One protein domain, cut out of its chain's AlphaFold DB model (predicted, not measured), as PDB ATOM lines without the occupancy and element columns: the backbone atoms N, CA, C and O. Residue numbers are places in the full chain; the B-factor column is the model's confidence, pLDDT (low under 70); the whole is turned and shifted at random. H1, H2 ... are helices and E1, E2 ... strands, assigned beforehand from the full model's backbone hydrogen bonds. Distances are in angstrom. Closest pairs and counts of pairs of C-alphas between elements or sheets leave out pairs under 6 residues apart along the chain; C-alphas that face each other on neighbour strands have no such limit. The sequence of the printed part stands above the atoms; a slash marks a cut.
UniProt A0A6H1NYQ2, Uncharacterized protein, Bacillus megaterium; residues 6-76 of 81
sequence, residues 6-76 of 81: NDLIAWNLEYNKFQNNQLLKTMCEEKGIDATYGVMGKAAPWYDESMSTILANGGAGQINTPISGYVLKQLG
ATOM      1  N   ASN A   6      95.591  97.722  -4.925       91.69
ATOM      2  CA  ASN A   6      94.602  98.329  -4.039       91.69
ATOM      3  C   ASN A   6      93.588  99.142  -4.844       91.69
ATOM      4  O   ASN A   6      92.397  99.057  -4.543       91.69
ATOM      5  N   ASP A   7      94.031  99.831  -5.900       90.06
ATOM      6  CA  ASP A   7      93.133 100.510  -6.840       90.06
ATOM      7  C   ASP A   7      92.136  99.519  -7.455       90.06
ATOM      8  O   ASP A   7      90.922  99.727  -7.401       90.06
ATOM      9  N   LEU A   8      92.630  98.380  -7.957       89.50
ATOM     10  CA  LEU A   8      91.787  97.334  -8.548       89.50
ATOM     11  C   LEU A   8      90.772  96.763  -7.545       89.50
ATOM     12  O   LEU A   8      89.617  96.528  -7.905       89.50
ATOM     13  N   ILE A   9      91.176  96.549  -6.287       90.69
ATOM     14  CA  ILE A   9      90.278  96.068  -5.225       90.69
ATOM     15  C   ILE A   9      89.187  97.102  -4.938       90.69
ATOM     16  O   ILE A   9      88.009  96.744  -4.908       90.69
ATOM     17  N   ALA A  10      89.557  98.371  -4.752       90.19
ATOM     18  CA  ALA A  10      88.607  99.443  -4.465       90.19
ATOM     19  C   ALA A  10      87.586  99.603  -5.598       90.19
ATOM     20  O   ALA A  10      86.380  99.656  -5.359       90.19
ATOM     21  N   TRP A  11      88.049  99.594  -6.846       90.06
ATOM     22  CA  TRP A  11      87.180  99.686  -8.014       90.06
ATOM     23  C   TRP A  11      86.242  98.494  -8.168       90.06
ATOM     24  O   TRP A  11      85.067  98.674  -8.485       90.06
ATOM     25  N   ASN A  12      86.731  97.281  -7.907       87.62
ATOM     26  CA  ASN A  12      85.891  96.090  -7.927       87.62
ATOM     27  C   ASN A  12      84.829  96.139  -6.812       87.62
ATOM     28  O   ASN A  12      83.692  95.724  -7.020       87.62
ATOM     29  N   LEU A  13      85.154  96.685  -5.635       90.19
ATOM     30  CA  LEU A  13      84.172  96.892  -4.568       90.19
ATOM     31  C   LEU A  13      83.071  97.872  -4.988       90.19
ATOM     32  O   LEU A  13      81.898  97.564  -4.794       90.19
ATOM     33  N   GLU A  14      83.416  99.008  -5.595       86.38
ATOM     34  CA  GLU A  14      82.421  99.976  -6.083       86.38
ATOM     35  C   GLU A  14      81.540  99.393  -7.194       86.38
ATOM     36  O   GLU A  14      80.314  99.512  -7.147       86.38
ATOM     37  N   TYR A  15      82.140  98.674  -8.145       85.69
ATOM     38  CA  TYR A  15      81.383  97.954  -9.166       85.69
ATOM     39  C   TYR A  15      80.412  96.944  -8.539       85.69
ATOM     40  O   TYR A  15      79.225  96.935  -8.864       85.69
ATOM     41  N   ASN A  16      80.873  96.143  -7.575       87.62
ATOM     42  CA  ASN A  16      80.029  95.159  -6.903       87.62
ATOM     43  C   ASN A  16      78.942  95.791  -6.028       87.62
ATOM     44  O   ASN A  16      77.870  95.209  -5.904       87.62
ATOM     45  N   LYS A  17      79.156  96.974  -5.439       87.88
ATOM     46  CA  LYS A  17      78.088  97.705  -4.733       87.88
ATOM     47  C   LYS A  17      76.949  98.065  -5.680       87.88
ATOM     48  O   LYS A  17      75.789  97.871  -5.327       87.88
ATOM     49  N   PHE A  18      77.271  98.544  -6.881       85.38
ATOM     50  CA  PHE A  18      76.269  98.809  -7.912       85.38
ATOM     51  C   PHE A  18      75.566  97.520  -8.347       85.38
ATOM     52  O   PHE A  18      74.340  97.446  -8.300       85.38
ATOM     53  N   GLN A  19      76.336  96.476  -8.675       82.69
ATOM     54  CA  GLN A  19      75.781  95.186  -9.090       82.69
ATOM     55  C   GLN A  19      74.961  94.510  -7.994       82.69
ATOM     56  O   GLN A  19      74.090  93.719  -8.309       82.69
ATOM     57  N   ASN A  20      75.197  94.785  -6.714       87.50
ATOM     58  CA  ASN A  20      74.447  94.187  -5.608       87.50
ATOM     59  C   ASN A  20      73.382  95.122  -5.026       87.50
ATOM     60  O   ASN A  20      72.783  94.811  -3.997       87.50
ATOM     61  N   ASN A  21      73.099  96.249  -5.685       88.06
ATOM     62  CA  ASN A  21      72.005  97.120  -5.293       88.06
ATOM     63  C   ASN A  21      70.661  96.471  -5.668       88.06
ATOM     64  O   ASN A  21      70.204  96.557  -6.808       88.06
ATOM     65  N   GLN A  22      70.030  95.820  -4.689       86.19
ATOM     66  CA  GLN A  22      68.783  95.080  -4.889       86.19
ATOM     67  C   GLN A  22      67.634  95.974  -5.369       86.19
ATOM     68  O   GLN A  22      66.856  95.560  -6.222       86.19
ATOM     69  N   LEU A  23      67.553  97.210  -4.867       87.31
ATOM     70  CA  LEU A  23      66.528  98.163  -5.289       87.31
ATOM     71  C   LEU A  23      66.694  98.519  -6.770       87.31
ATOM     72  O   LEU A  23      65.719  98.520  -7.516       87.31
ATOM     73  N   LEU A  24      67.931  98.788  -7.202       83.56
ATOM     74  CA  LEU A  24      68.229  99.071  -8.603       83.56
ATOM     75  C   LEU A  24      67.880  97.880  -9.497       83.56
ATOM     76  O   LEU A  24      67.225  98.071 -10.515       83.56
ATOM     77  N   LYS A  25      68.269  96.663  -9.096       82.75
ATOM     78  CA  LYS A  25      67.944  95.434  -9.830       82.75
ATOM     79  C   LYS A  25      66.448  95.264 -10.019       82.75
ATOM     80  O   LYS A  25      66.007  95.134 -11.151       82.75
ATOM     81  N   THR A  26      65.679  95.350  -8.936       86.62
ATOM     82  CA  THR A  26      64.221  95.220  -8.996       86.62
ATOM     83  C   THR A  26      63.606  96.283  -9.907       86.62
ATOM     84  O   THR A  26      62.828  95.942 -10.790       86.62
ATOM     85  N   MET A  27      64.016  97.552  -9.791       86.50
ATOM     86  CA  MET A  27      63.518  98.611 -10.683       86.50
ATOM     87  C   MET A  27      63.889  98.385 -12.156       86.50
ATOM     88  O   MET A  27      63.104  98.708 -13.049       86.50
ATOM     89  N   CYS A  28      65.095  97.885 -12.428       84.81
ATOM     90  CA  CYS A  28      65.559  97.586 -13.778       84.81
ATOM     91  C   CYS A  28      64.810  96.388 -14.374       84.81
ATOM     92  O   CYS A  28      64.336  96.484 -15.502       84.81
ATOM     93  N   GLU A  29      64.619  95.316 -13.605       85.56
ATOM     94  CA  GLU A  29      63.834  94.138 -13.991       85.56
ATOM     95  C   GLU A  29      62.373  94.507 -14.287       85.56
ATOM     96  O   GLU A  29      61.870  94.181 -15.362       85.56
ATOM     97  N   GLU A  30      61.718  95.274 -13.406       89.69
ATOM     98  CA  GLU A  30      60.341  95.765 -13.596       89.69
ATOM     99  C   GLU A  30      60.165  96.586 -14.882       89.69
ATOM    100  O   GLU A  30      59.077  96.638 -15.456       89.69
ATOM    101  N   LYS A  31      61.234  97.246 -15.340       84.50
ATOM    102  CA  LYS A  31      61.237  98.107 -16.528       84.50
ATOM    103  C   LYS A  31      61.858  97.447 -17.763       84.50
ATOM    104  O   LYS A  31      61.925  98.100 -18.804       84.50
ATOM    105  N   GLY A  32      62.318  96.198 -17.664       83.38
ATOM    106  CA  GLY A  32      63.024  95.503 -18.746       83.38
ATOM    107  C   GLY A  32      64.346  96.170 -19.153       83.38
ATOM    108  O   GLY A  32      64.730  96.120 -20.319       83.38
ATOM    109  N   ILE A  33      65.021  96.842 -18.217       82.44
ATOM    110  CA  ILE A  33      66.294  97.535 -18.438       82.44
ATOM    111  C   ILE A  33      67.437  96.591 -18.066       82.44
ATOM    112  O   ILE A  33      67.543  96.170 -16.917       82.44
ATOM    113  N   ASP A  34      68.336  96.312 -19.009       79.31
ATOM    114  CA  ASP A  34      69.599  95.639 -18.699       79.31
ATOM    115  C   ASP A  34      70.554  96.625 -18.005       79.31
ATOM    116  O   ASP A  34      70.930  97.652 -18.576       79.31
ATOM    117  N   ALA A  35      70.908  96.314 -16.758       79.62
ATOM    118  CA  ALA A  35      71.812  97.099 -15.927       79.62
ATOM    119  C   ALA A  35      73.203  96.460 -15.756       79.62
ATOM    120  O   ALA A  35      74.002  96.955 -14.961       79.62
ATOM    121  N   THR A  36      73.517  95.383 -16.488       76.25
ATOM    122  CA  THR A  36      74.750  94.588 -16.326       76.25
ATOM    123  C   THR A  36      76.008  95.452 -16.361       76.25
ATOM    124  O   THR A  36      76.913  95.260 -15.558       76.25
ATOM    125  N   TYR A  37      76.056  96.449 -17.245       74.31
ATOM    126  CA  TYR A  37      77.224  97.321 -17.410       74.31
ATOM    127  C   TYR A  37      77.013  98.733 -16.844       74.31
ATOM    128  O   TYR A  37      77.957  99.515 -16.762       74.31
ATOM    129  N   GLY A  38      75.785  99.066 -16.448       79.69
ATOM    130  CA  GLY A  38      75.334 100.419 -16.143       79.69
ATOM    131  C   GLY A  38      73.893 100.623 -16.604       79.69
ATOM    132  O   GLY A  38      73.311  99.747 -17.234       79.69
ATOM    133  N   VAL A  39      73.303 101.780 -16.312       83.38
ATOM    134  CA  VAL A  39      71.914 102.068 -16.700       83.38
ATOM    135  C   VAL A  39      71.879 102.672 -18.101       83.38
ATOM    136  O   VAL A  39      72.476 103.723 -18.345       83.38
ATOM    137  N   MET A  40      71.163 102.024 -19.021       84.25
ATOM    138  CA  MET A  40      70.914 102.563 -20.359       84.25
ATOM    139  C   MET A  40      69.953 103.753 -20.319       84.25
ATOM    140  O   MET A  40      68.951 103.752 -19.605       84.25
ATOM    141  N   GLY A  41      70.225 104.758 -21.142       83.44
ATOM    142  CA  GLY A  41      69.369 105.922 -21.312       83.44
ATOM    143  C   GLY A  41      69.598 106.607 -22.651       83.44
ATOM    144  O   GLY A  41      70.336 106.118 -23.505       83.44
ATOM    145  N   LYS A  42      68.970 107.768 -22.828       88.38
ATOM    146  CA  LYS A  42      69.219 108.658 -23.966       88.38
ATOM    147  C   LYS A  42      69.877 109.934 -23.473       88.38
ATOM    148  O   LYS A  42      69.457 110.474 -22.451       88.38
ATOM    149  N   ALA A  43      70.891 110.401 -24.191       88.62
ATOM    150  CA  ALA A  43      71.502 111.695 -23.941       88.62
ATOM    151  C   ALA A  43      70.439 112.791 -24.086       88.62
ATOM    152  O   ALA A  43      69.693 112.813 -25.071       88.62
ATOM    153  N   ALA A  44      70.352 113.682 -23.103       90.25
ATOM    154  CA  ALA A  44      69.509 114.865 -23.206       90.25
ATOM    155  C   ALA A  44      70.094 115.845 -24.243       90.25
ATOM    156  O   ALA A  44      71.294 115.777 -24.531       90.25
ATOM    157  N   PRO A  45      69.284 116.758 -24.809       95.31
ATOM    158  CA  PRO A  45      69.818 117.848 -25.609       95.31
ATOM    159  C   PRO A  45      70.796 118.691 -24.784       95.31
ATOM    160  O   PRO A  45      70.556 118.955 -23.605       95.31
ATOM    161  N   TRP A  46      71.893 119.108 -25.407       94.88
ATOM    162  CA  TRP A  46      72.879 119.988 -24.794       94.88
ATOM    163  C   TRP A  46      72.634 121.415 -25.267       94.88
ATOM    164  O   TRP A  46      72.529 121.654 -26.470       94.88
ATOM    165  N   TYR A  47      72.542 122.342 -24.321       97.00
ATOM    166  CA  TYR A  47      72.373 123.767 -24.563       97.00
ATOM    167  C   TYR A  47      73.645 124.537 -24.208       97.00
ATOM    168  O   TYR A  47      74.509 124.038 -23.481       97.00
ATOM    169  N   ASP A  48      73.745 125.757 -24.718       96.25
ATOM    170  CA  ASP A  48      74.717 126.736 -24.250       96.25
ATOM    171  C   ASP A  48      74.464 127.144 -22.787       96.25
ATOM    172  O   ASP A  48      73.440 126.805 -22.193       96.25
ATOM    173  N   GLU A  49      75.392 127.899 -22.192       94.06
ATOM    174  CA  GLU A  49      75.266 128.353 -20.796       94.06
ATOM    175  C   GLU A  49      73.998 129.189 -20.556       94.06
ATOM    176  O   GLU A  49      73.444 129.179 -19.457       94.06
ATOM    177  N   SER A  50      73.511 129.883 -21.592       95.12
ATOM    178  CA  SER A  50      72.284 130.683 -21.534       95.12
ATOM    179  C   SER A  50      70.997 129.860 -21.666       95.12
ATOM    180  O   SER A  50      69.904 130.422 -21.578       95.12
ATOM    181  N   MET A  51      71.107 128.545 -21.893       90.25
ATOM    182  CA  MET A  51      69.996 127.614 -22.127       90.25
ATOM    183  C   MET A  51      69.073 128.020 -23.289       90.25
ATOM    184  O   MET A  51      67.943 127.541 -23.388       90.25
ATOM    185  N   SER A  52      69.535 128.908 -24.169       94.06
ATOM    186  CA  SER A  52      68.723 129.512 -25.230       94.06
ATOM    187  C   SER A  52      69.045 128.933 -26.604       94.06
ATOM    188  O   SER A  52      68.213 128.999 -27.508       94.06
ATOM    189  N   THR A  53      70.225 128.328 -26.763       96.19
ATOM    190  CA  THR A  53      70.660 127.714 -28.021       96.19
ATOM    191  C   THR A  53      70.963 126.239 -27.815       96.19
ATOM    192  O   THR A  53      71.785 125.876 -26.976       96.19
ATOM    193  N   ILE A  54      70.332 125.375 -28.614       95.81
ATOM    194  CA  ILE A  54      70.659 123.945 -28.649       95.81
ATOM    195  C   ILE A  54      71.993 123.765 -29.384       95.81
ATOM    196  O   ILE A  54      72.108 124.095 -30.562       95.81
ATOM    197  N   LEU A  55      72.984 123.207 -28.691       96.00
ATOM    198  CA  LEU A  55      74.291 122.824 -29.233       96.00
ATOM    199  C   LEU A  55      74.285 121.388 -29.773       96.00
ATOM    200  O   LEU A  55      74.946 121.092 -30.765       96.00
ATOM    201  N   ALA A  56      73.527 120.493 -29.132       94.12
ATOM    202  CA  ALA A  56      73.333 119.123 -29.593       94.12
ATOM    203  C   ALA A  56      71.911 118.644 -29.291       94.12
ATOM    204  O   ALA A  56      71.416 118.810 -28.181       94.12
ATOM    205  N   ASN A  57      71.273 117.973 -30.251       94.19
ATOM    206  CA  ASN A  57      69.886 117.504 -30.115       94.19
ATOM    207  C   ASN A  57      69.703 116.363 -29.097       94.19
ATOM    208  O   ASN A  57      68.572 116.020 -28.757       94.19
ATOM    209  N   GLY A  58      70.792 115.750 -28.624       92.38
ATOM    210  CA  GLY A  58      70.723 114.550 -27.796       92.38
ATOM    211  C   GLY A  58      70.137 113.357 -28.561       92.38
ATOM    212  O   GLY A  58      70.302 113.227 -29.772       92.38
ATOM    213  N   GLY A  59      69.482 112.447 -27.841       88.75
ATOM    214  CA  GLY A  59      68.811 111.264 -28.393       88.75
ATOM    215  C   GLY A  59      69.719 110.054 -28.620       88.75
ATOM    216  O   GLY A  59      69.208 108.938 -28.748       88.75
ATOM    217  N   ALA A  60      71.041 110.247 -28.606       90.19
ATOM    218  CA  ALA A  60      72.011 109.159 -28.643       90.19
ATOM    219  C   ALA A  60      71.824 108.225 -27.438       90.19
ATOM    220  O   ALA A  60      71.623 108.686 -26.311       90.19
ATOM    221  N   GLY A  61      71.891 106.914 -27.675       88.19
ATOM    222  CA  GLY A  61      71.927 105.934 -26.595       88.19
ATOM    223  C   GLY A  61      73.184 106.128 -25.747       88.19
ATOM    224  O   GLY A  61      74.269 106.341 -26.282       88.19
ATOM    225  N   GLN A  62      73.032 106.062 -24.430       86.00
ATOM    226  CA  GLN A  62      74.129 106.165 -23.473       86.00
ATOM    227  C   GLN A  62      74.001 105.080 -22.408       86.00
ATOM    228  O   GLN A  62      72.893 104.662 -22.074       86.00
ATOM    229  N   ILE A  63      75.135 104.653 -21.859       85.25
ATOM    230  CA  ILE A  63      75.200 103.762 -20.701       85.25
ATOM    231  C   ILE A  63      75.868 104.551 -19.586       85.25
ATOM    232  O   ILE A  63      77.023 104.951 -19.722       85.25
ATOM    233  N   ASN A  64      75.140 104.793 -18.497       82.38
ATOM    234  CA  ASN A  64      75.711 105.417 -17.315       82.38
ATOM    235  C   ASN A  64      76.297 104.333 -16.409       82.38
ATOM    236  O   ASN A  64      75.562 103.540 -15.813       82.38
ATOM    237  N   THR A  65      77.622 104.270 -16.359       85.62
ATOM    238  CA  THR A  65      78.370 103.246 -15.634       85.62
ATOM    239  C   THR A  65      78.689 103.720 -14.208       85.62
ATOM    240  O   THR A  65      78.977 104.898 -14.005       85.62
ATOM    241  N   PRO A  66      78.688 102.832 -13.194       81.75
ATOM    242  CA  PRO A  66      78.962 103.219 -11.799       81.75
ATOM    243  C   PRO A  66      80.404 103.683 -11.553       81.75
ATOM    244  O   PRO A  66      80.698 104.348 -10.565       81.75
ATOM    245  N   ILE A  67      81.306 103.304 -12.452       86.50
ATOM    246  CA  ILE A  67      82.729 103.635 -12.466       86.50
ATOM    247  C   ILE A  67      83.122 104.008 -13.894       86.50
ATOM    248  O   ILE A  67      82.412 103.672 -14.842       86.50
ATOM    249  N   SER A  68      84.244 104.703 -14.073       88.00
ATOM    250  CA  SER A  68      84.651 105.173 -15.400       88.00
ATOM    251  C   SER A  68      84.929 104.020 -16.375       88.00
ATOM    252  O   SER A  68      85.360 102.933 -15.983       88.00
ATOM    253  N   GLY A  69      84.756 104.274 -17.677       86.44
ATOM    254  CA  GLY A  69      85.068 103.293 -18.723       86.44
ATOM    255  C   GLY A  69      86.524 102.812 -18.697       86.44
ATOM    256  O   GLY A  69      86.796 101.657 -19.012       86.44
ATOM    257  N   TYR A  70      87.461 103.660 -18.255       88.81
ATOM    258  CA  TYR A  70      88.855 103.264 -18.032       88.81
ATOM    259  C   TYR A  70      88.969 102.175 -16.960       88.81
ATOM    260  O   TYR A  70      89.612 101.155 -17.189       88.81
ATOM    261  N   VAL A  71      88.301 102.361 -15.820       89.31
ATOM    262  CA  VAL A  71      88.298 101.380 -14.731       89.31
ATOM    263  C   VAL A  71      87.651 100.074 -15.185       89.31
ATOM    264  O   VAL A  71      88.197  99.005 -14.937       89.31
ATOM    265  N   LEU A  72      86.538 100.139 -15.920       88.31
ATOM    266  CA  LEU A  72      85.898  98.944 -16.477       88.31
ATOM    267  C   LEU A  72      86.824  98.155 -17.415       88.31
ATOM    268  O   LEU A  72      86.770  96.924 -17.416       88.31
ATOM    269  N   LYS A  73      87.695  98.834 -18.177       89.12
ATOM    270  CA  LYS A  73      88.748  98.180 -18.973       89.12
ATOM    271  C   LYS A  73      89.818  97.535 -18.087       89.12
ATOM    272  O   LYS A  73      90.182  96.390 -18.330       89.12
ATOM    273  N   GLN A  74      90.281  98.226 -17.040       89.88
ATOM    274  CA  GLN A  74      91.260  97.675 -16.086       89.88
ATOM    275  C   GLN A  74      90.725  96.441 -15.339       89.88
ATOM    276  O   GLN A  74      91.473  95.505 -15.076       89.88
ATOM    277  N   LEU A  75      89.422  96.409 -15.046       87.69
ATOM    278  CA  LEU A  75      88.744  95.260 -14.437       87.69
ATOM    279  C   LEU A  75      88.429  94.129 -15.437       87.69
ATOM    280  O   LEU A  75      87.937  93.080 -15.029       87.69
ATOM    281  N   GLY A  76      88.679  94.321 -16.737       88.00
ATOM    282  CA  GLY A  76      88.387  93.334 -17.783       88.00
ATOM    283  C   GLY A  76      86.899  93.171 -18.124       88.00
ATOM    284  O   GLY A  76      86.539  92.208 -18.803       88.00
TER     285      GLY A  76
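What this domain is: This is residues 6 to 76 of the 81 residues of an uncharacterized protein of Bacillus megaterium (UniProt A0A6H1NYQ2). A thin two-stranded antiparallel ribbon, E1 and E3, lies in the middle of a loose model; past one end of it the chain runs out and folds back as a long arm, residues 43 to 60, with E2 in its returning side. Towards the other end are three spread helices: the long H1, H2 following it at an angle, and the short H3 near H1. The printed part has 71 residues, with named elements in the order H1, H2, E1, E2, E3, H3; the class is mixed, helices and strands. It is loose, with a radius of gyration of the C-alphas of 15.6 A and spans of 44 by 33 by 18 A.

How they stand to each other: E1, residues 39 to 42, and E3, residues 61 to 64, are antiparallel neighbours at 143 degrees; N 39 and O 64 are within hydrogen-bond range at 2.9 A, as are N 41 and O 62 at 2.8 A. E2, residues 54 to 56, pairs with no named strand, but residues 46 to 47 pair with it, antiparallel. H1, residues 6 to 19, and H3, residues 69 to 74, are close but not clearly touching, at a steep tilt of 57 degrees, opposite ways; their closest C-alphas, of Trp 11 and Val 71, are 7.0 A apart. H2, residues 22 to 30, is close to H1 but not clearly touching, at a steep tilt of 48 degrees, the same way; the closest C-alphas, of Gln 19 and Lys 25, are 7.9 A apart. H2 and H3 are apart. In H1, H2 and H3 every O i to N i+4 pair is within hydrogen-bond range.

Where its parts are: E1 measures 10.2 A and E3 10.0 A from first to last C-alpha, E2 5.6 A. H1 measures 19.7 A from C-alpha 6 at (94.602, 98.329, -4.039), H2 12.1 A, and H3 8.8 A to C-alpha 74 at (91.260, 97.675, -16.086).

The domain as a whole: The two C-alphas farthest apart, of Asn 6 and Ser 52, are 45.7 A apart. The printed part has no cut, and the link from E1 to E2 is long, with 11 residues. The mean pLDDT of the printed part is 87.9, and no printed residue is under 70.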